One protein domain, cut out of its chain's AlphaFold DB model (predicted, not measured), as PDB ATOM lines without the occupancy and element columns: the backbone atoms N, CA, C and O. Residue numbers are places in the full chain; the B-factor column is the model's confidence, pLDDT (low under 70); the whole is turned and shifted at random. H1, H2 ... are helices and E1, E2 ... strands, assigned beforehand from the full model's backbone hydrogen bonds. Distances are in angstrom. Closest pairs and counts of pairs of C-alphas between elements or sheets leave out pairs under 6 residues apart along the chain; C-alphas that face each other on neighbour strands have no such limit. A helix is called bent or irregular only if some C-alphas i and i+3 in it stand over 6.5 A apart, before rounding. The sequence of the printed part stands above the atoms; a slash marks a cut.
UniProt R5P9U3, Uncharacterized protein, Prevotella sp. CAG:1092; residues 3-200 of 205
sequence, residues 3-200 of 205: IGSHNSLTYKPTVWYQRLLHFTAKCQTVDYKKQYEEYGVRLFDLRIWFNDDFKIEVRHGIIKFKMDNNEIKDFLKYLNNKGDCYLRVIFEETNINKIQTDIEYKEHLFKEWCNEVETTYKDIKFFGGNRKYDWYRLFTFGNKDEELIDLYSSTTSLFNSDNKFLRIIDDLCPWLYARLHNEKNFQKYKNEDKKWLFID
ATOM      1  N   ILE A   3      38.130 -10.798 -17.504       95.00
ATOM      2  CA  ILE A   3      36.677 -10.617 -17.324       95.00
ATOM      3  C   ILE A   3      36.379  -9.198 -16.846       95.00
ATOM      4  O   ILE A   3      36.954  -8.725 -15.858       95.00
ATOM      5  N   GLY A   4      35.451  -8.542 -17.536       96.25
ATOM      6  CA  GLY A   4      34.912  -7.250 -17.162       96.25
ATOM      7  C   GLY A   4      33.407  -7.295 -16.901       96.25
ATOM      8  O   GLY A   4      32.667  -8.062 -17.516       96.25
ATOM      9  N   SER A   5      32.960  -6.470 -15.962       96.31
ATOM     10  CA  SER A   5      31.561  -6.366 -15.550       96.31
ATOM     11  C   SER A   5      30.923  -5.119 -16.151       96.31
ATOM     12  O   SER A   5      31.339  -3.997 -15.869       96.31
ATOM     13  N   HIS A   6      29.895  -5.313 -16.974       94.19
ATOM     14  CA  HIS A   6      29.120  -4.208 -17.518       94.19
ATOM     15  C   HIS A   6      28.230  -3.585 -16.440       94.19
ATOM     16  O   HIS A   6      27.568  -4.299 -15.680       94.19
ATOM     17  N   ASN A   7      28.255  -2.250 -16.371       92.75
ATOM     18  CA  ASN A   7      27.532  -1.422 -15.413       92.75
ATOM     19  C   ASN A   7      27.539  -2.015 -13.984       92.75
ATOM     20  O   ASN A   7      26.518  -2.459 -13.437       92.75
ATOM     21  N   SER A   8      28.739  -2.096 -13.403       96.44
ATOM     22  CA  SER A   8      29.079  -3.005 -12.301       96.44
ATOM     23  C   SER A   8      28.271  -2.797 -11.025       96.44
ATOM     24  O   SER A   8      28.127  -3.721 -10.227       96.44
ATOM     25  N   LEU A   9      27.757  -1.587 -10.805       95.69
ATOM     26  CA  LEU A   9      27.102  -1.181  -9.557       95.69
ATOM     27  C   LEU A   9      25.569  -1.309  -9.594       95.69
ATOM     28  O   LEU A   9      24.891  -1.018  -8.608       95.69
ATOM     29  N   THR A  10      25.015  -1.825 -10.691       93.62
ATOM     30  CA  THR A  10      23.564  -2.025 -10.882       93.62
ATOM     31  C   THR A  10      22.950  -3.126 -10.000       93.62
ATOM     32  O   THR A  10      21.731  -3.310  -9.999       93.62
ATOM     33  N   TYR A  11      23.763  -3.838  -9.205       92.81
ATOM     34  CA  TYR A  11      23.285  -4.766  -8.169       92.81
ATOM     35  C   TYR A  11      22.536  -4.052  -7.038       92.81
ATOM     36  O   TYR A  11      21.711  -4.671  -6.357       92.81
ATOM     37  N   LYS A  12      22.799  -2.754  -6.840       92.69
ATOM     38  CA  LYS A  12      22.088  -1.923  -5.869       92.69
ATOM     39  C   LYS A  12      20.603  -1.782  -6.238       92.69
ATOM     40  O   LYS A  12      20.220  -1.903  -7.404       92.69
ATOM     41  N   PRO A  13      19.729  -1.528  -5.252       88.31
ATOM     42  CA  PRO A  13      18.328  -1.239  -5.526       88.31
ATOM     43  C   PRO A  13      18.171   0.129  -6.203       88.31
ATOM     44  O   PRO A  13      18.946   1.053  -5.956       88.31
ATOM     45  N   THR A  14      17.124   0.283  -7.010       88.56
ATOM     46  CA  THR A  14      16.739   1.581  -7.578       88.56
ATOM     47  C   THR A  14      15.896   2.401  -6.605       88.56
ATOM     48  O   THR A  14      15.459   1.927  -5.547       88.56
ATOM     49  N   VAL A  15      15.671   3.671  -6.940       84.88
ATOM     50  CA  VAL A  15      14.686   4.512  -6.247       84.88
ATOM     51  C   VAL A  15      13.267   3.957  -6.420       84.88
ATOM     52  O   VAL A  15      12.949   3.313  -7.418       84.88
ATOM     53  N   TRP A  16      12.409   4.177  -5.419       78.50
ATOM     54  CA  TRP A  16      11.143   3.445  -5.267       78.50
ATOM     55  C   TRP A  16      10.218   3.553  -6.492       78.50
ATOM     56  O   TRP A  16       9.644   2.548  -6.905       78.50
ATOM     57  N   TYR A  17      10.138   4.731  -7.114       78.81
ATOM     58  CA  TYR A  17       9.281   4.994  -8.274       78.81
ATOM     59  C   TYR A  17       9.821   4.398  -9.585       78.81
ATOM     60  O   TYR A  17       9.091   4.310 -10.565       78.81
ATOM     61  N   GLN A  18      11.077   3.940  -9.612       85.06
ATOM     62  CA  GLN A  18      11.698   3.280 -10.769       85.06
ATOM     63  C   GLN A  18      11.774   1.757 -10.614       85.06
ATOM     64  O   GLN A  18      12.334   1.071 -11.469       85.06
ATOM     65  N   ARG A  19      11.214   1.193  -9.536       76.69
ATOM     66  CA  ARG A  19      11.330  -0.238  -9.227       76.69
ATOM     67  C   ARG A  19      10.728  -1.139 -10.308       76.69
ATOM     68  O   ARG A  19      11.275  -2.205 -10.568       76.69
ATOM     69  N   LEU A  20       9.656  -0.698 -10.968       75.44
ATOM     70  CA  LEU A  20       9.015  -1.446 -12.059       75.44
ATOM     71  C   LEU A  20       9.910  -1.585 -13.299       75.44
ATOM     72  O   LEU A  20       9.760  -2.543 -14.045       75.44
ATOM     73  N   LEU A  21      10.865  -0.673 -13.487       78.75
ATOM     74  CA  LEU A  21      11.838  -0.697 -14.583       78.75
ATOM     75  C   LEU A  21      13.214  -1.200 -14.119       78.75
ATOM     76  O   LEU A  21      14.191  -1.124 -14.852       78.75
ATOM     77  N   HIS A  22      13.337  -1.708 -12.887       77.62
ATOM     78  CA  HIS A  22      14.635  -2.141 -12.360       77.62
ATOM     79  C   HIS A  22      15.197  -3.336 -13.128       77.62
ATOM     80  O   HIS A  22      16.392  -3.373 -13.395       77.62
ATOM     81  N   PHE A  23      14.345  -4.293 -13.504       72.88
ATOM     82  CA  PHE A  23      14.789  -5.520 -14.170       72.88
ATOM     83  C   PHE A  23      15.407  -5.263 -15.550       72.88
ATOM     84  O   PHE A  23      16.278  -6.019 -15.966       72.88
ATOM     85  N   THR A  24      15.001  -4.181 -16.218       74.38
ATOM     86  CA  THR A  24      15.488  -3.800 -17.550       74.38
ATOM     87  C   THR A  24      16.834  -3.081 -17.479       74.38
ATOM     88  O   THR A  24      17.618  -3.128 -18.418       74.38
ATOM     89  N   ALA A  25      17.121  -2.428 -16.351       79.88
ATOM     90  CA  ALA A  25      18.348  -1.670 -16.128       79.88
ATOM     91  C   ALA A  25      19.383  -2.409 -15.267       79.88
ATOM     92  O   ALA A  25      20.513  -1.936 -15.125       79.88
ATOM     93  N   LYS A  26      19.012  -3.539 -14.660       85.94
ATOM     94  CA  LYS A  26      19.902  -4.342 -13.826       85.94
ATOM     95  C   LYS A  26      20.847  -5.158 -14.707       85.94
ATOM     96  O   LYS A  26      20.396  -6.020 -15.449       85.94
ATOM     97  N   CYS A  27      22.145  -4.919 -14.556       87.81
ATOM     98  CA  CYS A  27      23.206  -5.621 -15.278       87.81
ATOM     99  C   CYS A  27      23.980  -6.588 -14.377       87.81
ATOM    100  O   CYS A  27      24.563  -7.538 -14.871       87.81
ATOM    101  N   GLN A  28      23.981  -6.395 -13.054       93.31
ATOM    102  CA  GLN A  28      24.660  -7.279 -12.101       93.31
ATOM    103  C   GLN A  28      23.734  -7.661 -10.943       93.31
ATOM    104  O   GLN A  28      22.873  -6.882 -10.533       93.31
ATOM    105  N   THR A  29      23.890  -8.867 -10.388       92.81
ATOM    106  CA  THR A  29      23.122  -9.308  -9.199       92.81
ATOM    107  C   THR A  29      23.938  -9.360  -7.919       92.81
ATOM    108  O   THR A  29      23.358  -9.275  -6.840       92.81
ATOM    109  N   VAL A  30      25.256  -9.463  -8.045       95.00
ATOM    110  CA  VAL A  30      26.203  -9.583  -6.937       95.00
ATOM    111  C   VAL A  30      27.008  -8.294  -6.798       95.00
ATOM    112  O   VAL A  30      27.223  -7.584  -7.783       95.00
ATOM    113  N   ASP A  31      27.433  -7.975  -5.577       97.06
ATOM    114  CA  ASP A  31      28.231  -6.776  -5.319       97.06
ATOM    115  C   ASP A  31      29.632  -6.850  -5.942       97.06
ATOM    116  O   ASP A  31      30.116  -7.918  -6.318       97.06
ATOM    117  N   TYR A  32      30.302  -5.701  -6.044       97.69
ATOM    118  CA  TYR A  32      31.614  -5.600  -6.687       97.69
ATOM    119  C   TYR A  32      32.717  -6.404  -5.978       97.69
ATOM    120  O   TYR A  32      33.703  -6.770  -6.621       97.69
ATOM    121  N   LYS A  33      32.575  -6.710  -4.678       98.19
ATOM    122  CA  LYS A  33      33.551  -7.535  -3.954       98.19
ATOM    123  C   LYS A  33      33.428  -8.981  -4.409       98.19
ATOM    124  O   LYS A  33      34.420  -9.560  -4.835       98.19
ATOM    125  N   LYS A  34      32.204  -9.511  -4.468       97.50
ATOM    126  CA  LYS A  34      31.931 -10.842  -5.032       97.50
ATOM    127  C   LYS A  34      32.301 -10.946  -6.506       97.50
ATOM    128  O   LYS A  34      32.900 -11.940  -6.904       97.50
ATOM    129  N   GLN A  35      32.002  -9.919  -7.311       97.62
ATOM    130  CA  GLN A  35      32.451  -9.846  -8.713       97.62
ATOM    131  C   GLN A  35      33.968 -10.075  -8.814       97.62
ATOM    132  O   GLN A  35      34.421 -10.887  -9.622       97.62
ATOM    133  N   TYR A  36      34.745  -9.410  -7.957       98.06
ATOM    134  CA  TYR A  36      36.197  -9.550  -7.914       98.06
ATOM    135  C   TYR A  36      36.662 -10.924  -7.400       98.06
ATOM    136  O   TYR A  36      37.506 -11.565  -8.032       98.06
ATOM    137  N   GLU A  37      36.152 -11.338  -6.237       97.31
ATOM    138  CA  GLU A  37      36.686 -12.449  -5.437       97.31
ATOM    139  C   GLU A  37      36.216 -13.812  -5.944       97.31
ATOM    140  O   GLU A  37      37.025 -14.727  -6.073       97.31
ATOM    141  N   GLU A  38      34.935 -13.941  -6.283       96.38
ATOM    142  CA  GLU A  38      34.338 -15.218  -6.683       96.38
ATOM    143  C   GLU A  38      34.328 -15.394  -8.209       96.38
ATOM    144  O   GLU A  38      34.481 -16.504  -8.719       96.38
ATOM    145  N   TYR A  39      34.164 -14.298  -8.961       95.12
ATOM    146  CA  TYR A  39      33.961 -14.363 -10.413       95.12
ATOM    147  C   TYR A  39      35.168 -13.920 -11.244       95.12
ATOM    148  O   TYR A  39      35.139 -14.084 -12.466       95.12
ATOM    149  N   GLY A  40      36.239 -13.443 -10.602       95.44
ATOM    150  CA  GLY A  40      37.496 -13.092 -11.268       95.44
ATOM    151  C   GLY A  40      37.423 -11.810 -12.100       95.44
ATOM    152  O   GLY A  40      38.240 -11.613 -12.998       95.44
ATOM    153  N   VAL A  41      36.447 -10.939 -11.831       97.12
ATOM    154  CA  VAL A  41      36.335  -9.645 -12.511       97.12
ATOM    155  C   VAL A  41      37.523  -8.769 -12.131       97.12
ATOM    156  O   VAL A  41      37.866  -8.641 -10.952       97.12
ATOM    157  N   ARG A  42      38.153  -8.162 -13.137       97.75
ATOM    158  CA  ARG A  42      39.220  -7.163 -12.954       97.75
ATOM    159  C   ARG A  42      38.953  -5.857 -13.691       97.75
ATOM    160  O   ARG A  42      39.643  -4.883 -13.424       97.75
ATOM    161  N   LEU A  43      37.935  -5.806 -14.548       98.19
ATOM    162  CA  LEU A  43      37.469  -4.576 -15.177       98.19
ATOM    163  C   LEU A  43      36.048  -4.253 -14.720       98.19
ATOM    164  O   LEU A  43      35.140  -5.080 -14.814       98.19
ATOM    165  N   PHE A  44      35.862  -3.038 -14.227       98.50
ATOM    166  CA  PHE A  44      34.581  -2.518 -13.768       98.50
ATOM    167  C   PHE A  44      34.142  -1.338 -14.637       98.50
ATOM    168  O   PHE A  44      34.968  -0.661 -15.245       98.50
ATOM    169  N   ASP A  45      32.840  -1.095 -14.692       98.12
ATOM    170  CA  ASP A  45      32.209  -0.032 -15.467       98.12
ATOM    171  C   ASP A  45      31.336   0.809 -14.548       98.12
ATOM    172  O   ASP A  45      30.321   0.344 -14.020       98.12
ATOM    173  N   LEU A  46      31.764   2.049 -14.352       97.81
ATOM    174  CA  LEU A  46      31.096   3.036 -13.529       97.81
ATOM    175  C   LEU A  46      30.491   4.107 -14.427       97.81
ATOM    176  O   LEU A  46      31.182   4.817 -15.158       97.81
ATOM    177  N   ARG A  47      29.171   4.230 -14.338       97.06
ATOM    178  CA  ARG A  47      28.396   5.193 -15.108       97.06
ATOM    179  C   ARG A  47      27.791   6.212 -14.176       97.06
ATOM    180  O   ARG A  47      26.993   5.855 -13.303       97.06
ATOM    181  N   ILE A  48      28.200   7.461 -14.350       96.94
ATOM    182  CA  ILE A  48      27.811   8.546 -13.457       96.94
ATOM    183  C   ILE A  48      27.065   9.646 -14.188       96.94
ATOM    184  O   ILE A  48      27.257   9.903 -15.374       96.94
ATOM    185  N   TRP A  49      26.216  10.313 -13.427       96.25
ATOM    186  CA  TRP A  49      25.487  11.504 -13.808       96.25
ATOM    187  C   TRP A  49      25.528  12.505 -12.653       96.25
ATOM    188  O   TRP A  49      25.763  12.113 -11.512       96.25
ATOM    189  N   PHE A  50      25.253  13.777 -12.926       95.81
ATOM    190  CA  PHE A  50      25.082  14.802 -11.898       95.81
ATOM    191  C   PHE A  50      23.617  15.210 -11.839       95.81
ATOM    192  O   PHE A  50      23.034  15.584 -12.854       95.81
ATOM    193  N   ASN A  51      22.992  15.095 -10.672       92.81
ATOM    194  CA  ASN A  51      21.605  15.521 -10.507       92.81
ATOM    195  C   ASN A  51      21.469  17.052 -10.547       92.81
ATOM    196  O   ASN A  51      22.444  17.764 -10.765       92.81
ATOM    197  N   ASP A  52      20.255  17.554 -10.344       91.94
ATOM    198  CA  ASP A  52      19.982  18.996 -10.406       91.94
ATOM    199  C   ASP A  52      20.608  19.772  -9.225       91.94
ATOM    200  O   ASP A  52      20.788  20.980  -9.309       91.94
ATOM    201  N   ASP A  53      21.025  19.069  -8.160       94.38
ATOM    202  CA  ASP A  53      21.848  19.608  -7.064       94.38
ATOM    203  C   ASP A  53      23.360  19.415  -7.309       94.38
ATOM    204  O   ASP A  53      24.165  19.558  -6.385       94.38
ATOM    205  N   PHE A  54      23.753  18.987  -8.512       94.81
ATOM    206  CA  PHE A  54      25.131  18.672  -8.899       94.81
ATOM    207  C   PHE A  54      25.814  17.593  -8.048       94.81
ATOM    208  O   PHE A  54      27.040  17.522  -7.953       94.81
ATOM    209  N   LYS A  55      25.028  16.701  -7.444       94.88
ATOM    210  CA  LYS A  55      25.522  15.516  -6.736       94.88
ATOM    211  C   LYS A  55      25.638  14.340  -7.694       94.88
ATOM    212  O   LYS A  55      24.792  14.155  -8.571       94.88
ATOM    213  N   ILE A  56      26.670  13.530  -7.485       95.75
ATOM    214  CA  ILE A  56      26.941  12.342  -8.294       95.75
ATOM    215  C   ILE A  56      25.848  11.299  -8.065       95.75
ATOM    216  O   ILE A  56      25.433  11.025  -6.940       95.75
ATOM    217  N   GLU A  57      25.409  10.685  -9.155       95.38
ATOM    218  CA  GLU A  57      24.483   9.569  -9.163       95.38
ATOM    219  C   GLU A  57      25.002   8.459 -10.065       95.38
ATOM    220  O   GLU A  57      25.380   8.702 -11.210       95.38
ATOM    221  N   VAL A  58      24.938   7.222  -9.579       95.94
ATOM    222  CA  VAL A  58      25.170   6.038 -10.408       95.94
ATOM    223  C   VAL A  58      23.898   5.714 -11.185       95.94
ATOM    224  O   VAL A  58      22.819   5.564 -10.592       95.94
ATOM    225  N   ARG A  59      24.013   5.600 -12.511       93.19
ATOM    226  CA  ARG A  59      22.856   5.442 -13.399       93.19
ATOM    227  C   ARG A  59      23.037   4.380 -14.479       93.19
ATOM    228  O   ARG A  59      24.138   4.025 -14.878       93.19
ATOM    229  N   HIS A  60      21.904   3.906 -14.985       90.75
ATOM    230  CA  HIS A  60      21.807   3.207 -16.259       90.75
ATOM    231  C   HIS A  60      20.673   3.835 -17.072       90.75
ATOM    232  O   HIS A  60      19.491   3.676 -16.756       90.75
ATOM    233  N   GLY A  61      21.028   4.614 -18.089       88.19
ATOM    234  CA  GLY A  61      20.109   5.517 -18.763       88.19
ATOM    235  C   GLY A  61      19.446   6.465 -17.761       88.19
ATOM    236  O   GLY A  61      20.112   7.190 -17.026       88.19
ATOM    237  N   ILE A  62      18.116   6.433 -17.707       86.81
ATOM    238  CA  ILE A  62      17.320   7.245 -16.773       86.81
ATOM    239  C   ILE A  62      17.178   6.617 -15.378       86.81
ATOM    240  O   ILE A  62      16.626   7.245 -14.471       86.81
ATOM    241  N   ILE A  63      17.617   5.368 -15.201       90.12
ATOM    242  CA  ILE A  63      17.417   4.617 -13.964       90.12
ATOM    243  C   ILE A  63      18.540   4.928 -12.980       90.12
ATOM    244  O   ILE A  63      19.716   4.744 -13.285       90.12
ATOM    245  N   LYS A  64      18.156   5.380 -11.786       93.19
ATOM    246  CA  LYS A  64      19.044   5.745 -10.684       93.19
ATOM    247  C   LYS A  64      19.154   4.608  -9.678       93.19
ATOM    248  O   LYS A  64      18.143   4.098  -9.181       93.19
ATOM    249  N   PHE A  65      20.386   4.287  -9.303       92.81
ATOM    250  CA  PHE A  65      20.689   3.337  -8.239       92.81
ATOM    251  C   PHE A  65      20.914   4.069  -6.917       92.81
ATOM    252  O   PHE A  65      21.453   5.175  -6.880       92.81
ATOM    253  N   LYS A  66      20.456   3.469  -5.815       92.50
ATOM    254  CA  LYS A  66      20.665   3.997  -4.464       92.50
ATOM    255  C   LYS A  66      22.118   3.769  -4.068       92.50
ATOM    256  O   LYS A  66      22.454   2.703  -3.553       92.50
ATOM    257  N   MET A  67      22.943   4.761  -4.369       93.00
ATOM    258  CA  MET A  67      24.330   4.825  -3.955       93.00
ATOM    259  C   MET A  67      24.670   6.261  -3.567       93.00
ATOM    260  O   MET A  67      24.338   7.184  -4.314       93.00
ATOM    261  N   ASP A  68      25.280   6.445  -2.401       90.50
ATOM    262  CA  ASP A  68      25.785   7.749  -1.973       90.50
ATOM    263  C   ASP A  68      27.272   7.954  -2.328       90.50
ATOM    264  O   ASP A  68      27.967   7.050  -2.800       90.50
ATOM    265  N   ASN A  69      27.772   9.174  -2.112       91.25
ATOM    266  CA  ASN A  69      29.164   9.515  -2.407       91.25
ATOM    267  C   ASN A  69      30.174   8.706  -1.573       91.25
ATOM    268  O   ASN A  69      31.287   8.478  -2.045       91.25
ATOM    269  N   ASN A  70      29.827   8.290  -0.352       94.62
ATOM    270  CA  ASN A  70      30.717   7.482   0.480       94.62
ATOM    271  C   ASN A  70      30.808   6.060  -0.069       94.62
ATOM    272  O   ASN A  70      31.904   5.525  -0.173       94.62
ATOM    273  N   GLU A  71      29.696   5.484  -0.522       95.88
ATOM    274  CA  GLU A  71      29.681   4.169  -1.162       95.88
ATOM    275  C   GLU A  71      30.481   4.149  -2.477       95.88
ATOM    276  O   GLU A  71      31.180   3.173  -2.756       95.88
ATOM    277  N   ILE A  72      30.437   5.228  -3.271       96.81
ATOM    278  CA  ILE A  72      31.293   5.372  -4.463       96.81
ATOM    279  C   ILE A  72      32.772   5.424  -4.053       96.81
ATOM    280  O   ILE A  72      33.604   4.741  -4.652       96.81
ATOM    281  N   LYS A  73      33.112   6.199  -3.015       97.31
ATOM    282  CA  LYS A  73      34.483   6.267  -2.483       97.31
ATOM    283  C   LYS A  73      34.952   4.919  -1.937       97.31
ATOM    284  O   LYS A  73      36.086   4.533  -2.196       97.31
ATOM    285  N   ASP A  74      34.094   4.176  -1.248       98.19
ATOM    286  CA  ASP A  74      34.398   2.836  -0.736       98.19
ATOM    287  C   ASP A  74      34.633   1.831  -1.866       98.19
ATOM    288  O   ASP A  74      35.519   0.977  -1.768       98.19
ATOM    289  N   PHE A  75      33.869   1.936  -2.956       98.44
ATOM    290  CA  PHE A  75      34.100   1.163  -4.172       98.44
ATOM    291  C   PHE A  75      35.468   1.482  -4.788       98.44
ATOM    292  O   PHE A  75      36.266   0.566  -4.992       98.44
ATOM    293  N   LEU A  76      35.781   2.762  -5.013       98.62
ATOM    294  CA  LEU A  76      37.070   3.188  -5.571       98.62
ATOM    295  C   LEU A  76      38.238   2.776  -4.668       98.62
ATOM    296  O   LEU A  76      39.191   2.154  -5.129       98.62
ATOM    297  N   LYS A  77      38.136   3.018  -3.358       98.62
ATOM    298  CA  LYS A  77      39.145   2.606  -2.375       98.62
ATOM    299  C   LYS A  77      39.365   1.096  -2.387       98.62
ATOM    300  O   LYS A  77      40.504   0.649  -2.314       98.62
ATOM    301  N   TYR A  78      38.296   0.307  -2.487       98.69
ATOM    302  CA  TYR A  78      38.416  -1.144  -2.594       98.69
ATOM    303  C   TYR A  78      39.190  -1.558  -3.850       98.69
ATOM    304  O   TYR A  78      40.125  -2.347  -3.732       98.69
ATOM    305  N   LEU A  79      38.846  -1.013  -5.023       98.69
ATOM    306  CA  LEU A  79      39.557  -1.315  -6.269       98.69
ATOM    307  C   LEU A  79      41.029  -0.899  -6.201       98.69
ATOM    308  O   LEU A  79      41.899  -1.687  -6.565       98.69
ATOM    309  N   ASN A  80      41.308   0.297  -5.676       98.62
ATOM    310  CA  ASN A  80      42.672   0.784  -5.494       98.62
ATOM    311  C   ASN A  80      43.477  -0.155  -4.590       98.62
ATOM    312  O   ASN A  80      44.583  -0.548  -4.929       98.62
ATOM    313  N   ASN A  81      42.898  -0.586  -3.467       98.56
ATOM    314  CA  ASN A  81      43.572  -1.494  -2.540       98.56
ATOM    315  C   ASN A  81      43.877  -2.874  -3.147       98.56
ATOM    316  O   ASN A  81      44.776  -3.554  -2.658       98.56
ATOM    317  N   LYS A  82      43.129  -3.321  -4.167       98.31
ATOM    318  CA  LYS A  82      43.444  -4.564  -4.891       98.31
ATOM    319  C   LYS A  82      44.612  -4.383  -5.871       98.31
ATOM    320  O   LYS A  82      45.358  -5.331  -6.084       98.31
ATOM    321  N   GLY A  83      44.779  -3.187  -6.439       97.38
ATOM    322  CA  GLY A  83      45.940  -2.787  -7.249       97.38
ATOM    323  C   GLY A  83      46.066  -3.428  -8.635       97.38
ATOM    324  O   GLY A  83      47.028  -3.176  -9.356       97.38
ATOM    325  N   ASP A  84      45.101  -4.258  -9.035       97.44
ATOM    326  CA  ASP A  84      45.068  -4.943 -10.332       97.44
ATOM    327  C   ASP A  84      43.769  -4.681 -11.113       97.44
ATOM    328  O   ASP A  84      43.424  -5.419 -12.041       97.44
ATOM    329  N   CYS A  85      43.038  -3.627 -10.742       98.25
ATOM    330  CA  CYS A  85      41.735  -3.299 -11.308       98.25
ATOM    331  C   CYS A  85      41.796  -2.227 -12.400       98.25
ATOM    332  O   CYS A  85      42.544  -1.251 -12.333       98.25
ATOM    333  N   TYR A  86      40.916  -2.397 -13.379       98.56
ATOM    334  CA  TYR A  86      40.608  -1.449 -14.434       98.56
ATOM    335  C   TYR A  86      39.221  -0.868 -14.184       98.56
ATOM    336  O   TYR A  86      38.300  -1.594 -13.797       98.56
ATOM    337  N   LEU A  87      39.058   0.429 -14.425       98.62
ATOM    338  CA  LEU A  87      37.779   1.102 -14.250       98.62
ATOM    339  C   LEU A  87      37.460   1.960 -15.468       98.62
ATOM    340  O   LEU A  87      38.101   2.982 -15.711       98.62
ATOM    341  N   ARG A  88      36.433   1.551 -16.213       98.44
ATOM    342  CA  ARG A  88      35.829   2.384 -17.244       98.44
ATOM    343  C   ARG A  88      34.903   3.388 -16.585       98.44
ATOM    344  O   ARG A  88      34.036   3.000 -15.803       98.44
ATOM    345  N   VAL A  89      35.062   4.659 -16.929       98.31
ATOM    346  CA  VAL A  89      34.157   5.723 -16.489       98.31
ATOM    347  C   VAL A  89      33.389   6.257 -17.688       98.31
ATOM    348  O   VAL A  89      33.988   6.600 -18.705       98.31
ATOM    349  N   ILE A  90      32.066   6.352 -17.566       98.00
ATOM    350  CA  ILE A  90      31.181   6.891 -18.605       98.00
ATOM    351  C   ILE A  90      30.286   7.980 -18.011       98.00
ATOM    352  O   ILE A  90      29.710   7.805 -16.933       98.00
ATOM    353  N   PHE A  91      30.147   9.089 -18.736       97.75
ATOM    354  CA  PHE A  91      29.158  10.120 -18.442       97.75
ATOM    355  C   PHE A  91      27.804   9.690 -19.016       97.75
ATOM    356  O   PHE A  91      27.642   9.588 -20.238       97.75
ATOM    357  N   GLU A  92      26.838   9.407 -18.138       95.38
ATOM    358  CA  GLU A  92      25.539   8.799 -18.467       95.38
ATOM    359  C   GLU A  92      24.542   9.818 -19.053       95.38
ATOM    360  O   GLU A  92      23.384   9.932 -18.638       95.38
ATOM    361  N   GLU A  93      24.996  10.580 -20.046       92.12
ATOM    362  CA  GLU A  93      24.123  11.387 -20.886       92.12
ATOM    363  C   GLU A  93      23.333  10.505 -21.860       92.12
ATOM    364  O   GLU A  93      23.811   9.521 -22.427       92.12
ATOM    365  N   THR A  94      22.082  10.873 -22.068       87.19
ATOM    366  CA  THR A  94      21.089  10.199 -22.888       87.19
ATOM    367  C   THR A  94      20.388  11.217 -23.781       87.19
ATOM    368  O   THR A  94      20.409  12.422 -23.542       87.19
ATOM    369  N   ASN A  95      19.640  10.723 -24.768       84.31
ATOM    370  CA  ASN A  95      18.785  11.570 -25.600       84.31
ATOM    371  C   ASN A  95      17.740  12.389 -24.820       84.31
ATOM    372  O   ASN A  95      17.203  13.339 -25.379       84.31
ATOM    373  N   ILE A  96      17.442  12.013 -23.572       83.19
ATOM    374  CA  ILE A  96      16.400  12.634 -22.748       83.19
ATOM    375  C   ILE A  96      16.967  13.785 -21.911       83.19
ATOM    376  O   ILE A  96      16.324  14.820 -21.793       83.19
ATOM    377  N   ASN A  97      18.160  13.629 -21.331       85.44
ATOM    378  CA  ASN A  97      18.766  14.627 -20.437       85.44
ATOM    379  C   ASN A  97      19.757  15.573 -21.137       85.44
ATOM    380  O   ASN A  97      20.094  16.594 -20.552       85.44
ATOM    381  N   LYS A  98      20.155  15.320 -22.393       84.56
ATOM    382  CA  LYS A  98      21.019  16.243 -23.161       84.56
ATOM    383  C   LYS A  98      20.413  17.630 -23.421       84.56
ATOM    384  O   LYS A  98      21.123  18.561 -23.763       84.56
ATOM    385  N   ILE A  99      19.088  17.756 -23.318       87.38
ATOM    386  CA  ILE A  99      18.366  19.022 -23.527       87.38
ATOM    387  C   ILE A  99      18.315  19.890 -22.262       87.38
ATOM    388  O   ILE A  99      17.704  20.957 -22.283       87.38
ATOM    389  N   GLN A 100      18.888  19.423 -21.146       87.94
ATOM    390  CA  GLN A 100      18.953  20.216 -19.925       87.94
ATOM    391  C   GLN A 100      19.855  21.437 -20.132       87.94
ATOM    392  O   GLN A 100      20.913  21.356 -20.750       87.94
ATOM    393  N   THR A 101      19.439  22.581 -19.595       91.31
ATOM    394  CA  THR A 101      20.144  23.861 -19.757       91.31
ATOM    395  C   THR A 101      21.506  23.898 -19.070       91.31
ATOM    396  O   THR A 101      22.329  24.743 -19.390       91.31
ATOM    397  N   ASP A 102      21.745  23.002 -18.113       93.94
ATOM    398  CA  ASP A 102      22.969  22.907 -17.318       93.94
ATOM    399  C   ASP A 102      23.921  21.801 -17.806       93.94
ATOM    400  O   ASP A 102      24.850  21.419 -17.091       93.94
ATOM    401  N   ILE A 103      23.708  21.275 -19.019       94.25
ATOM    402  CA  ILE A 103      24.449  20.113 -19.517       94.25
ATOM    403  C   ILE A 103      25.956  20.361 -19.621       94.25
ATOM    404  O   ILE A 103      26.746  19.551 -19.140       94.25
ATOM    405  N   GLU A 104      26.363  21.520 -20.141       94.81
ATOM    406  CA  GLU A 104      27.777  21.897 -20.267       94.81
ATOM    407  C   GLU A 104      28.462  21.992 -18.896       94.81
ATOM    408  O   GLU A 104      29.617  21.595 -18.730       94.81
ATOM    409  N   TYR A 105      27.729  22.461 -17.882       97.19
ATOM    410  CA  TYR A 105      28.230  22.517 -16.516       97.19
ATOM    411  C   TYR A 105      28.383  21.113 -15.917       97.19
ATOM    412  O   TYR A 105      29.405  20.813 -15.301       97.19
ATOM    413  N   LYS A 106      27.430  20.207 -16.161       97.50
ATOM    414  CA  LYS A 106      27.530  18.798 -15.740       97.50
ATOM    415  C   LYS A 106      28.685  18.065 -16.430       97.50
ATOM    416  O   LYS A 106      29.352  17.254 -15.789       97.50
ATOM    417  N   GLU A 107      28.980  18.375 -17.693       97.56
ATOM    418  CA  GLU A 107      30.179  17.867 -18.372       97.56
ATOM    419  C   GLU A 107      31.471  18.401 -17.755       97.56
ATOM    420  O   GLU A 107      32.443  17.657 -17.618       97.56
ATOM    421  N   HIS A 108      31.504  19.680 -17.372       98.06
ATOM    422  CA  HIS A 108      32.646  20.248 -16.663       98.06
ATOM    423  C   HIS A 108      32.872  19.536 -15.321       98.06
ATOM    424  O   HIS A 108      33.979  19.065 -15.068       98.06
ATOM    425  N   LEU A 109      31.815  19.341 -14.526       98.31
ATOM    426  CA  LEU A 109      31.880  18.570 -13.279       98.31
ATOM    427  C   LEU A 109      32.355  17.131 -13.504       98.31
ATOM    428  O   LEU A 109      33.121  16.602 -12.702       98.31
ATOM    429  N   PHE A 110      31.939  16.497 -14.603       98.44
ATOM    430  CA  PHE A 110      32.416  15.164 -14.964       98.44
ATOM    431  C   PHE A 110      33.930  15.142 -15.200       98.44
ATOM    432  O   PHE A 110      34.605  14.240 -14.704       98.44
ATOM    433  N   LYS A 111      34.473  16.132 -15.919       98.62
ATOM    434  CA  LYS A 111      35.918  16.243 -16.183       98.62
ATOM    435  C   LYS A 111      36.708  16.469 -14.895       98.62
ATOM    436  O   LYS A 111      37.692  15.770 -14.670       98.62
ATOM    437  N   GLU A 112      36.243  17.382 -14.042       98.50
ATOM    438  CA  GLU A 112      36.851  17.643 -12.731       98.50
ATOM    439  C   GLU A 112      36.847  16.383 -11.859       98.50
ATOM    440  O   GLU A 112      37.877  16.005 -11.302       98.50
ATOM    441  N   TRP A 113      35.720  15.667 -11.816       98.25
ATOM    442  CA  TRP A 113      35.616  14.419 -11.067       98.25
ATOM    443  C   TRP A 113      36.543  13.326 -11.614       98.25
ATOM    444  O   TRP A 113      37.201  12.643 -10.833       98.25
ATOM    445  N   CYS A 114      36.641  13.168 -12.942       98.62
ATOM    446  CA  CYS A 114      37.567  12.213 -13.562       98.62
ATOM    447  C   CYS A 114      39.022  12.510 -13.177       98.62
ATOM    448  O   CYS A 114      39.758  11.598 -12.795       98.62
ATOM    449  N   ASN A 115      39.410  13.785 -13.217       98.56
ATOM    450  CA  ASN A 115      40.730  14.232 -12.791       98.56
ATOM    451  C   ASN A 115      40.967  13.964 -11.292       98.56
ATOM    452  O   ASN A 115      42.019  13.451 -10.911       98.56
ATOM    453  N   GLU A 116      39.989  14.247 -10.428       98.19
ATOM    454  CA  GLU A 116      40.073  13.978  -8.985       98.19
ATOM    455  C   GLU A 116      40.279  12.482  -8.696       98.19
ATOM    456  O   GLU A 116      41.161  12.110  -7.917       98.19
ATOM    457  N   VAL A 117      39.508  11.592  -9.329       98.19
ATOM    458  CA  VAL A 117      39.628  10.153  -9.050       98.19
ATOM    459  C   VAL A 117      40.919   9.556  -9.603       98.19
ATOM    460  O   VAL A 117      41.544   8.750  -8.917       98.19
ATOM    461  N   GLU A 118      41.381   9.987 -10.779       98.19
ATOM    462  CA  GLU A 118      42.667   9.546 -11.338       98.19
ATOM    463  C   GLU A 118      43.866  10.079 -10.533       98.19
ATOM    464  O   GLU A 118      44.917   9.434 -10.416       98.19
ATOM    465  N   THR A 119      43.734  11.265  -9.939       98.06
ATOM    466  CA  THR A 119      44.761  11.809  -9.044       98.06
ATOM    467  C   THR A 119      44.776  11.120  -7.685       98.06
ATOM    468  O   THR A 119      45.856  10.886  -7.148       98.06
ATOM    469  N   THR A 120      43.614  10.727  -7.170       98.44
ATOM    470  CA  THR A 120      43.472  10.132  -5.835       98.44
ATOM    471  C   THR A 120      43.789   8.633  -5.804       98.44
ATOM    472  O   THR A 120      44.469   8.171  -4.889       98.44
ATOM    473  N   TYR A 121      43.316   7.858  -6.784       98.38
ATOM    474  CA  TYR A 121      43.380   6.391  -6.768       98.38
ATOM    475  C   TYR A 121      44.393   5.861  -7.794       98.38
ATOM    476  O   TYR A 121      44.035   5.425  -8.887       98.38
ATOM    477  N   LYS A 122      45.682   5.922  -7.447       97.62
ATOM    478  CA  LYS A 122      46.801   5.643  -8.367       97.62
ATOM    479  C   LYS A 122      46.944   4.195  -8.819       97.62
ATOM    480  O   LYS A 122      47.539   3.956  -9.866       97.62
ATOM    481  N   ASP A 123      46.383   3.256  -8.070       98.25
ATOM    482  CA  ASP A 123      46.503   1.826  -8.356       98.25
ATOM    483  C   ASP A 123      45.319   1.297  -9.189       98.25
ATOM    484  O   ASP A 123      45.213   0.098  -9.450       98.25
ATOM    485  N   ILE A 124      44.421   2.189  -9.624       98.50
ATOM    486  CA  ILE A 124      43.348   1.882 -10.571       98.50
ATOM    487  C   ILE A 124      43.760   2.337 -11.967       98.50
ATOM    488  O   ILE A 124      44.138   3.488 -12.194       98.50
ATOM    489  N   LYS A 125      43.594   1.450 -12.947       98.38
ATOM    490  CA  LYS A 125      43.758   1.795 -14.361       98.38
ATOM    491  C   LYS A 125      42.452   2.356 -14.910       98.38
ATOM    492  O   LYS A 125      41.585   1.609 -15.373       98.38
ATOM    493  N   PHE A 126      42.295   3.670 -14.806       98.50
ATOM    494  CA  PHE A 126      41.142   4.383 -15.353       98.50
ATOM    495  C   PHE A 126      41.215   4.504 -16.871       98.50
ATOM    496  O   PHE A 126      42.283   4.762 -17.415       98.50
ATOM    497  N   PHE A 127      40.077   4.357 -17.545       98.12
ATOM    498  CA  PHE A 127      39.956   4.589 -18.984       98.12
ATOM    499  C   PHE A 127      38.513   4.969 -19.369       98.12
ATOM    500  O   PHE A 127      37.612   5.003 -18.523       98.12
ATOM    501  N   GLY A 128      38.274   5.271 -20.647       96.56
ATOM    502  CA  GLY A 128      36.990   5.800 -21.110       96.56
ATOM    503  C   GLY A 128      36.932   7.321 -20.986       96.56
ATOM    504  O   GLY A 128      37.662   8.015 -21.683       96.56
ATOM    505  N   GLY A 129      36.041   7.851 -20.146       97.44
ATOM    506  CA  GLY A 129      35.782   9.296 -20.056       97.44
ATOM    507  C   GLY A 129      34.907   9.806 -21.204       97.44
ATOM    508  O   GLY A 129      34.972  10.973 -21.594       97.44
ATOM    509  N   ASN A 130      34.110   8.910 -21.787       97.69
ATOM    510  CA  ASN A 130      33.215   9.199 -22.898       97.69
ATOM    511  C   ASN A 130      31.816   9.586 -22.403       97.69
ATOM    512  O   ASN A 130      31.317   9.064 -21.404       97.69
ATOM    513  N   ARG A 131      31.156  10.452 -23.169       96.31
ATOM    514  CA  ARG A 131      29.723  10.724 -23.096       96.31
ATOM    515  C   ARG A 131      28.952   9.593 -23.759       96.31
ATOM    516  O   ARG A 131      29.200   9.278 -24.914       96.31
ATOM    517  N   LYS A 132      27.994   8.982 -23.063       93.81
ATOM    518  CA  LYS A 132      27.255   7.822 -23.596       93.81
ATOM    519  C   LYS A 132      26.405   8.138 -24.830       93.81
ATOM    520  O   LYS A 132      26.204   7.252 -25.657       93.81
ATOM    521  N   TYR A 133      25.869   9.354 -24.940       89.56
ATOM    522  CA  TYR A 133      24.939   9.720 -26.010       89.56
ATOM    523  C   TYR A 133      25.546   9.544 -27.413       89.56
ATOM    524  O   TYR A 133      24.925   8.914 -28.271       89.56
ATOM    525  N   ASP A 134      26.750  10.063 -27.633       91.88
ATOM    526  CA  ASP A 134      27.423  10.094 -28.935       91.88
ATOM    527  C   ASP A 134      28.850   9.530 -28.895       91.88
ATOM    528  O   ASP A 134      29.567   9.581 -29.892       91.88
ATOM    529  N   TRP A 135      29.261   8.988 -27.745       94.06
ATOM    530  CA  TRP A 135      30.608   8.484 -27.476       94.06
ATOM    531  C   TRP A 135      31.716   9.537 -27.557       94.06
ATOM    532  O   TRP A 135      32.897   9.179 -27.547       94.06
ATOM    533  N   TYR A 136      31.375  10.829 -27.549       95.75
ATOM    534  CA  TYR A 136      32.368  11.894 -27.534       95.75
ATOM    535  C   TYR A 136      33.253  11.805 -26.282       95.75
ATOM    536  O   TYR A 136      32.776  11.574 -25.169       95.75
ATOM    537  N   ARG A 137      34.568  11.954 -26.460       97.62
ATOM    538  CA  ARG A 137      35.554  11.886 -25.376       97.62
ATOM    539  C   ARG A 137      35.563  13.213 -24.614       97.62
ATOM    540  O   ARG A 137      36.071  14.206 -25.123       97.62
ATOM    541  N   LEU A 138      35.019  13.222 -23.395       97.88
ATOM    542  CA  LEU A 138      35.003  14.401 -22.520       97.88
ATOM    543  C   LEU A 138      36.303  14.544 -21.724       97.88
ATOM    544  O   LEU A 138      36.767  15.664 -21.517       97.88
ATOM    545  N   PHE A 139      36.877  13.425 -21.283       98.44
ATOM    546  CA  PHE A 139      38.097  13.391 -20.481       98.44
ATOM    547  C   PHE A 139      39.012  12.262 -20.948       98.44
ATOM    548  O   PHE A 139      38.544  11.143 -21.140       98.44
ATOM    549  N   THR A 140      40.307  12.535 -21.106       98.06
ATOM    550  CA  THR A 140      41.306  11.525 -21.479       98.06
ATOM    551  C   THR A 140      42.151  11.183 -20.262       98.06
ATOM    552  O   THR A 140      42.976  11.991 -19.845       98.06
ATOM    553  N   PHE A 141      41.946   9.982 -19.724       97.94
ATOM    554  CA  PHE A 141      42.794   9.413 -18.678       97.94
ATOM    555  C   PHE A 141      44.222   9.165 -19.194       97.94
ATOM    556  O   PHE A 141      44.449   9.000 -20.394       97.94
ATOM    557  N   GLY A 142      45.194   9.117 -18.283       95.62
ATOM    558  CA  GLY A 142      46.602   8.871 -18.593       95.62
ATOM    559  C   GLY A 142      46.905   7.432 -19.022       95.62
ATOM    560  O   GLY A 142      47.908   7.188 -19.697       95.62
ATOM    561  N   ASN A 143      46.047   6.471 -18.666       94.00
ATOM    562  CA  ASN A 143      46.162   5.095 -19.149       94.00
ATOM    563  C   ASN A 143      45.539   4.947 -20.545       94.00
ATOM    564  O   ASN A 143      44.596   5.645 -20.909       94.00
ATOM    565  N   LYS A 144      46.054   3.993 -21.327       92.62
ATOM    566  CA  LYS A 144      45.460   3.640 -22.621       92.62
ATOM    567  C   LYS A 144      44.101   2.972 -22.419       92.62
ATOM    568  O   LYS A 144      43.925   2.205 -21.474       92.62
ATOM    569  N   ASP A 145      43.187   3.217 -23.351       93.12
ATOM    570  CA  ASP A 145      41.924   2.487 -23.401       93.12
ATOM    571  C   ASP A 145      42.166   0.996 -23.664       93.12
ATOM    572  O   ASP A 145      43.016   0.614 -24.473       93.12
ATOM    573  N   GLU A 146      41.398   0.155 -22.976       93.94
ATOM    574  CA  GLU A 146      41.448  -1.295 -23.132       93.94
ATOM    575  C   GLU A 146      40.472  -1.770 -24.215       93.94
ATOM    576  O   GLU A 146      39.377  -1.229 -24.383       93.94
ATOM    577  N   GLU A 147      40.846  -2.832 -24.932       92.06
ATOM    578  CA  GLU A 147      39.967  -3.458 -25.917       92.06
ATOM    579  C   GLU A 147      38.925  -4.352 -25.237       92.06
ATOM    580  O   GLU A 147      39.256  -5.253 -24.455       92.06
ATOM    581  N   LEU A 148      37.658  -4.134 -25.584       91.56
ATOM    582  CA  LEU A 148      36.516  -4.841 -25.010       91.56
ATOM    583  C   LEU A 148      35.854  -5.742 -26.053       91.56
ATOM    584  O   LEU A 148      35.758  -5.407 -27.233       91.56
ATOM    585  N   ILE A 149      35.383  -6.897 -25.596       88.31
ATOM    586  CA  ILE A 149      34.445  -7.754 -26.316       88.31
ATOM    587  C   ILE A 149      33.094  -7.556 -25.631       88.31
ATOM    588  O   ILE A 149      32.784  -8.224 -24.643       88.31
ATOM    589  N   ASP A 150      32.332  -6.590 -26.140       82.75
ATOM    590  CA  ASP A 150      31.053  -6.147 -25.584       82.75
ATOM    591  C   ASP A 150      29.928  -7.147 -25.909       82.75
ATOM    592  O   ASP A 150      29.305  -7.085 -26.973       82.75
ATOM    593  N   LEU A 151      29.656  -8.078 -24.989       77.81
ATOM    594  CA  LEU A 151      28.631  -9.122 -25.134       77.81
ATOM    595  C   LEU A 151      27.581  -8.996 -24.032       77.81
ATOM    596  O   LEU A 151      27.511  -9.803 -23.104       77.81
ATOM    597  N   TYR A 152      26.769  -7.950 -24.144       66.88
ATOM    598  CA  TYR A 152      25.648  -7.658 -23.258       66.88
ATOM    599  C   TYR A 152      24.405  -7.301 -24.083       66.88
ATOM    600  O   TYR A 152      24.509  -6.979 -25.268       66.88
ATOM    601  N   SER A 153      23.211  -7.390 -23.484       59.09
ATOM    602  CA  SER A 153      21.952  -7.421 -24.252       59.09
ATOM    603  C   SER A 153      21.801  -6.242 -25.218       59.09
ATOM    604  O   SER A 153      21.482  -6.445 -26.384       59.09
ATOM    605  N   SER A 154      22.160  -5.031 -24.779       56.38
ATOM    606  CA  SER A 154      22.022  -3.817 -25.594       56.38
ATOM    607  C   SER A 154      23.002  -3.686 -26.770       56.38
ATOM    608  O   SER A 154      22.833  -2.790 -27.596       56.38
ATOM    609  N   THR A 155      24.038  -4.532 -26.862       52.78
ATOM    610  CA  THR A 155      24.961  -4.574 -28.017       52.78
ATOM    611  C   THR A 155      24.724  -5.767 -28.932       52.78
ATOM    612  O   THR A 155      25.112  -5.728 -30.099       52.78
ATOM    613  N   THR A 156      24.057  -6.811 -28.448       52.34
ATOM    614  CA  THR A 156      23.839  -8.051 -29.196       52.34
ATOM    615  C   THR A 156      22.379  -8.471 -29.073       52.34
ATOM    616  O   THR A 156      21.996  -9.090 -28.084       52.34
ATOM    617  N   SER A 157      21.553  -8.143 -30.072       48.09
ATOM    618  CA  SER A 157      20.157  -8.596 -30.079       48.09
ATOM    619  C   SER A 157      20.106 -10.126 -30.084       48.09
ATOM    620  O   SER A 157      20.778 -10.755 -30.901       48.09
ATOM    621  N   LEU A 158      19.292 -10.708 -29.209       46.09
ATOM    622  CA  LEU A 158      19.083 -12.151 -29.061       46.09
ATOM    623  C   LEU A 158      18.463 -12.764 -30.328       46.09
ATOM    624  O   LEU A 158      18.767 -13.907 -30.668       46.09
ATOM    625  N   PHE A 159      17.639 -12.000 -31.056       47.34
ATOM    626  CA  PHE A 159      16.898 -12.509 -32.215       47.34
ATOM    627  C   PHE A 159      17.437 -12.148 -33.607       47.34
ATOM    628  O   PHE A 159      16.823 -12.592 -34.576       47.34
ATOM    629  N   ASN A 160      18.530 -11.379 -33.757       46.84
ATOM    630  CA  ASN A 160      18.981 -10.847 -35.068       46.84
ATOM    631  C   ASN A 160      17.790 -10.407 -35.950       46.84
ATOM    632  O   ASN A 160      17.720 -10.706 -37.141       46.84
ATOM    633  N   SER A 161      16.790  -9.789 -35.320       45.78
ATOM    634  CA  SER A 161      15.501  -9.517 -35.940       45.78
ATOM    635  C   SER A 161      15.432  -8.049 -36.319       45.78
ATOM    636  O   SER A 161      15.639  -7.173 -35.476       45.78
ATOM    637  N   ASP A 162      15.054  -7.778 -37.567       53.31
ATOM    638  CA  ASP A 162      14.753  -6.424 -38.046       53.31
ATOM    639  C   ASP A 162      13.516  -5.818 -37.357       53.31
ATOM    640  O   ASP A 162      13.217  -4.629 -37.499       53.31
ATOM    641  N   ASN A 163      12.783  -6.612 -36.566       53.78
ATOM    642  CA  ASN A 163      11.628  -6.143 -35.826       53.78
ATOM    643  C   ASN A 163      12.046  -5.364 -34.567       53.78
ATOM    644  O   ASN A 163      12.481  -5.922 -33.556       53.78
ATOM    645  N   LYS A 164      11.824  -4.047 -34.618       55.06
ATOM    646  CA  LYS A 164      12.092  -3.084 -33.540       55.06
ATOM    647  C   LYS A 164      11.480  -3.490 -32.190       55.06
ATOM    648  O   LYS A 164      12.075  -3.203 -31.160       55.06
ATOM    649  N   PHE A 165      10.332  -4.170 -32.180       52.72
ATOM    650  CA  PHE A 165       9.658  -4.597 -30.950       52.72
ATOM    651  C   PHE A 165      10.363  -5.777 -30.261       52.72
ATOM    652  O   PHE A 165      10.500  -5.780 -29.041       52.72
ATOM    653  N   LEU A 166      10.870  -6.743 -31.035       53.25
ATOM    654  CA  LEU A 166      11.618  -7.887 -30.498       53.25
ATOM    655  C   LEU A 166      12.984  -7.459 -29.952       53.25
ATOM    656  O   LEU A 166      13.362  -7.900 -28.874       53.25
ATOM    657  N   ARG A 167      13.662  -6.509 -30.612       57.34
ATOM    658  CA  ARG A 167      14.867  -5.862 -30.063       57.34
ATOM    659  C   ARG A 167      14.605  -5.157 -28.735       57.34
ATOM    660  O   ARG A 167      15.423  -5.248 -27.833       57.34
ATOM    661  N   ILE A 168      13.462  -4.483 -28.603       54.69
ATOM    662  CA  ILE A 168      13.073  -3.841 -27.343       54.69
ATOM    663  C   ILE A 168      12.864  -4.899 -26.252       54.69
ATOM    664  O   ILE A 168      13.339  -4.706 -25.143       54.69
ATOM    665  N   ILE A 169      12.212  -6.027 -26.541       57.06
ATOM    666  CA  ILE A 169      12.039  -7.115 -25.560       57.06
ATOM    667  C   ILE A 169      13.384  -7.742 -25.158       57.06
ATOM    668  O   ILE A 169      13.593  -8.009 -23.973       57.06
ATOM    669  N   ASP A 170      14.301  -7.920 -26.109       53.53
ATOM    670  CA  ASP A 170      15.660  -8.412 -25.852       53.53
ATOM    671  C   ASP A 170      16.466  -7.453 -24.966       53.53
ATOM    672  O   ASP A 170      17.083  -7.876 -23.985       53.53
ATOM    673  N   ASP A 171      16.396  -6.152 -25.259       56.78
ATOM    674  CA  ASP A 171      17.022  -5.097 -24.459       56.78
ATOM    675  C   ASP A 171      16.397  -4.999 -23.055       56.78
ATOM    676  O   ASP A 171      17.082  -4.656 -22.090       56.78
ATOM    677  N   LEU A 172      15.105  -5.330 -22.913       62.62
ATOM    678  CA  LEU A 172      14.359  -5.269 -21.652       62.62
ATOM    679  C   LEU A 172      14.672  -6.428 -20.692       62.62
ATOM    680  O   LEU A 172      14.299  -6.336 -19.521       62.62
ATOM    681  N   CYS A 173      15.355  -7.496 -21.120       74.38
ATOM    682  CA  CYS A 173      15.727  -8.591 -20.218       74.38
ATOM    683  C   CYS A 173      17.212  -8.988 -20.317       74.38
ATOM    684  O   CYS A 173      17.530 -10.104 -20.747       74.38
ATOM    685  N   PRO A 174      18.132  -8.131 -19.822       79.38
ATOM    686  CA  PRO A 174      19.563  -8.436 -19.736       79.38
ATOM    687  C   PRO A 174      19.866  -9.802 -19.092       79.38
ATOM    688  O   PRO A 174      20.772 -10.525 -19.501       79.38
ATOM    689  N   TRP A 175      19.063 -10.195 -18.097       84.94
ATOM    690  CA  TRP A 175      19.221 -11.466 -17.390       84.94
ATOM    691  C   TRP A 175      18.978 -12.689 -18.281       84.94
ATOM    692  O   TRP A 175      19.698 -13.682 -18.175       84.94
ATOM    693  N   LEU A 176      17.973 -12.629 -19.162       82.06
ATOM    694  CA  LEU A 176      17.664 -13.735 -20.067       82.06
ATOM    695  C   LEU A 176      18.782 -13.916 -21.094       82.06
ATOM    696  O   LEU A 176      19.205 -15.047 -21.325       82.06
ATOM    697  N   TYR A 177      19.301 -12.810 -21.642       83.31
ATOM    698  CA  TYR A 177      20.472 -12.838 -22.517       83.31
ATOM    699  C   TYR A 177      21.649 -13.534 -21.832       83.31
ATOM    700  O   TYR A 177      22.171 -14.525 -22.348       83.31
ATOM    701  N   ALA A 178      22.019 -13.067 -20.635       85.06
ATOM    702  CA  ALA A 178      23.141 -13.620 -19.888       85.06
ATOM    703  C   ALA A 178      22.972 -15.123 -19.631       85.06
ATOM    704  O   ALA A 178      23.888 -15.905 -19.873       85.06
ATOM    705  N   ARG A 179      21.770 -15.555 -19.237       85.88
ATOM    706  CA  ARG A 179      21.456 -16.971 -19.004       85.88
ATOM    707  C   ARG A 179      21.587 -17.848 -20.251       85.88
ATOM    708  O   ARG A 179      21.923 -19.020 -20.119       85.88
ATOM    709  N   LEU A 180      21.302 -17.324 -21.439       84.25
ATOM    710  CA  LEU A 180      21.354 -18.098 -22.684       84.25
ATOM    711  C   LEU A 180      22.744 -18.098 -23.339       84.25
ATOM    712  O   LEU A 180      23.077 -19.040 -24.067       84.25
ATOM    713  N   HIS A 181      23.537 -17.046 -23.110       85.56
ATOM    714  CA  HIS A 181      24.749 -16.779 -23.884       85.56
ATOM    715  C   HIS A 181      26.046 -16.742 -23.077       85.56
ATOM    716  O   HIS A 181      27.085 -17.036 -23.669       85.56
ATOM    717  N   ASN A 182      26.035 -16.432 -21.774       89.00
ATOM    718  CA  ASN A 182      27.282 -16.251 -21.022       89.00
ATOM    719  C   ASN A 182      28.164 -17.501 -21.059       89.00
ATOM    720  O   ASN A 182      29.338 -17.376 -21.396       89.00
ATOM    721  N   GLU A 183      27.610 -18.696 -20.829       88.75
ATOM    722  CA  GLU A 183      28.367 -19.958 -20.884       88.75
ATOM    723  C   GLU A 183      29.095 -20.125 -22.227       88.75
ATOM    724  O   GLU A 183      30.303 -20.376 -22.298       88.75
ATOM    725  N   LYS A 184      28.364 -19.906 -23.326       88.31
ATOM    726  CA  LYS A 184      28.893 -20.006 -24.692       88.31
ATOM    727  C   LYS A 184      29.958 -18.946 -24.953       88.31
ATOM    728  O   LYS A 184      30.985 -19.256 -25.553       88.31
ATOM    729  N   ASN A 185      29.733 -17.716 -24.497       88.38
ATOM    730  CA  ASN A 185      30.680 -16.613 -24.637       88.38
ATOM    731  C   ASN A 185      31.972 -16.911 -23.866       88.38
ATOM    732  O   ASN A 185      33.059 -16.790 -24.428       88.38
ATOM    733  N   PHE A 186      31.870 -17.405 -22.632       88.81
ATOM    734  CA  PHE A 186      33.020 -17.834 -21.842       88.81
ATOM    735  C   PHE A 186      33.824 -18.923 -22.553       88.81
ATOM    736  O   PHE A 186      35.040 -18.796 -22.675       88.81
ATOM    737  N   GLN A 187      33.173 -19.958 -23.089       89.44
ATOM    738  CA  GLN A 187      33.881 -21.016 -23.818       89.44
ATOM    739  C   GLN A 187      34.515 -20.520 -25.120       89.44
ATOM    740  O   GLN A 187      35.629 -20.932 -25.452       89.44
ATOM    741  N   LYS A 188      33.835 -19.623 -25.842       90.00
ATOM    742  CA  LYS A 188      34.318 -19.054 -27.106       90.00
ATOM    743  C   LYS A 188      35.561 -18.182 -26.910       90.00
ATOM    744  O   LYS A 188      36.468 -18.243 -27.734       90.00
ATOM    745  N   TYR A 189      35.614 -17.403 -25.830       90.06
ATOM    746  CA  TYR A 189      36.680 -16.424 -25.573       90.06
ATOM    747  C   TYR A 189      37.652 -16.838 -24.456       90.06
ATOM    748  O   TYR A 189      38.486 -16.040 -24.040       90.06
ATOM    749  N   LYS A 190      37.621 -18.095 -23.993       88.25
ATOM    750  CA  LYS A 190      38.503 -18.579 -22.912       88.25
ATOM    751  C   LYS A 190      40.003 -18.416 -23.182       88.25
ATOM    752  O   LYS A 190      40.765 -18.204 -22.242       88.25
ATOM    753  N   ASN A 191      40.403 -18.499 -24.453       88.75
ATOM    754  CA  ASN A 191      41.791 -18.367 -24.903       88.75
ATOM    755  C   ASN A 191      42.126 -16.940 -25.378       88.75
ATOM    756  O   ASN A 191      43.210 -16.710 -25.904       88.75
ATOM    757  N   GLU A 192      41.189 -15.995 -25.258       89.19
ATOM    758  CA  GLU A 192      41.449 -14.588 -25.547       89.19
ATOM    759  C   GLU A 192      42.039 -13.919 -24.302       89.19
ATOM    760  O   GLU A 192      41.394 -13.820 -23.252       89.19
ATOM    761  N   ASP A 193      43.279 -13.458 -24.428       84.69
ATOM    762  CA  ASP A 193      44.039 -12.861 -23.327       84.69
ATOM    763  C   ASP A 193      44.326 -11.371 -23.539       84.69
ATOM    764  O   ASP A 193      44.723 -10.673 -22.600       84.69
ATOM    765  N   LYS A 194      44.108 -10.851 -24.756       86.81
ATOM    766  CA  LYS A 194      44.370  -9.441 -25.066       86.81
ATOM    767  C   LYS A 194      43.180  -8.553 -24.737       86.81
ATOM    768  O   LYS A 194      43.392  -7.419 -24.318       86.81
ATOM    769  N   LYS A 195      41.960  -9.076 -24.874       92.88
ATOM    770  CA  LYS A 195      40.714  -8.319 -24.704       92.88
ATOM    771  C   LYS A 195      39.946  -8.728 -23.456       92.88
ATOM    772  O   LYS A 195      40.099  -9.837 -22.945       92.88
ATOM    773  N   TRP A 196      39.089  -7.829 -22.993       94.19
ATOM    774  CA  TRP A 196      38.190  -8.079 -21.873       94.19
ATOM    775  C   TRP A 196      36.861  -8.631 -22.364       94.19
ATOM    776  O   TRP A 196      36.159  -7.966 -23.122       94.19
ATOM    777  N   LEU A 197      36.488  -9.821 -21.897       93.69
ATOM    778  CA  LEU A 197      35.125 -10.310 -22.047       93.69
ATOM    779  C   LEU A 197      34.225  -9.500 -21.112       93.69
ATOM    780  O   LEU A 197      34.317  -9.639 -19.891       93.69
ATOM    781  N   PHE A 198      33.400  -8.632 -21.687       93.19
ATOM    782  CA  PHE A 198      32.665  -7.610 -20.960       93.19
ATOM    783  C   PHE A 198      31.159  -7.888 -21.033       93.19
ATOM    784  O   PHE A 198      30.563  -7.820 -22.108       93.19
ATOM    785  N   ILE A 199      30.566  -8.280 -19.899       92.38
ATOM    786  CA  ILE A 199      29.257  -8.959 -19.867       92.38
ATOM    787  C   ILE A 199      28.343  -8.480 -18.732       92.38
ATOM    788  O   ILE A 199      28.795  -7.968 -17.699       92.38
ATOM    789  N   ASP A 200      27.048  -8.742 -18.902       90.50
ATOM    790  CA  ASP A 200      26.047  -8.688 -17.835       90.50
ATOM    791  C   ASP A 200      26.037  -9.990 -17.011       90.50
ATOM    792  O   ASP A 200      26.294 -11.079 -17.523       90.50
TER     793      ASP A 200
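This is residues 3 to 200 of the 205 residues of an uncharacterized protein of Prevotella sp. CAG:1092 (UniProt R5P9U3). A strongly twisted sheet of seven strands makes the core, with H2 and H3 covering one face, H4 packing on E2, E4 and E5 towards one end of the sheet, and H6 over E7 towards the other. H1 and H5 lie off the sheet and meet at their ends, making a corner. The 198 printed residues hold six named helices and seven named strands, in the order E1 H1 H2 E2 E3 H3 E4 H4 E5 E6 H5 H6 E7; the class is mixed. The branched sheet is parallel except for the hairpin E2 and E3. The whole is compact and rounded, with a radius of gyration of the C-alphas of 16.5 A and spans of 40 by 37 by 30 A.

E1, residues 3 to 5, begins at C-alpha 3 (36.677, -10.617, -17.324). H1 is residues 16 to 25, H2 32 to 37, E2 41 to 50 (26.9 A), E3 56 to 60, H3 69 to 82 (20.2 A), E4 85 to 91 (19.7 A). H4, residues 103 to 120, is 25.5 A long and begins at C-alpha 103 (24.449, 20.113, -19.517). E5 is residues 124 to 131 (20.5 A), E6 148 to 151, H5 164 to 172, H6 174 to 189 (19.8 A). E7, residues 196 to 199, ends at C-alpha 199 (29.257, -8.959, -19.867).

E2 has E1 and E3 on one side and E4 on the other. N 5 and O 43 are 2.8 A apart, N 49 and O 57 2.9 A, N 44 and O 86 2.9 A, each within hydrogen-bond range. E4 pairs with E5 (N 87 and O 125, 2.9 A), E1 with E7 (N 4 and O 197, 2.8 A), E7 with E6 (N 149 and O 196, 2.8 A). Strand-helix-strand units, parallel neighbours with helices between, are E1, H1 H2, E2 and E4, H4, E5, both with right-handed crossovers, and E6, H5 H6, E7. H2, H3, H4 and H6 are on the sheet at heights of 9.1, 8.5, 7.8 and 7.0 A. H1 and H5 touch only at their ends, the closest C-alphas being those of Thr 24 and Leu 172, 4.5 A. H2, H3, H4 and H5 have every O i to N i+4 pair within hydrogen-bond range; H6 has 10 of 12, H1 1 of 6 with 5 of 7 O i to N i+3. H1 and H6 are irregular: C-alphas 17 and 20, and 180 and 183, are each 7.5 A apart.

The C-alphas of Thr 101 and Asn 191, the two farthest apart, are 47.7 A apart. The printed part has no cut. The links E4 to H4, E5 to E6 and E6 to H5 are long. Residues 160 to 165 stand free. pLDDT is under 70 in residues 152 to 172.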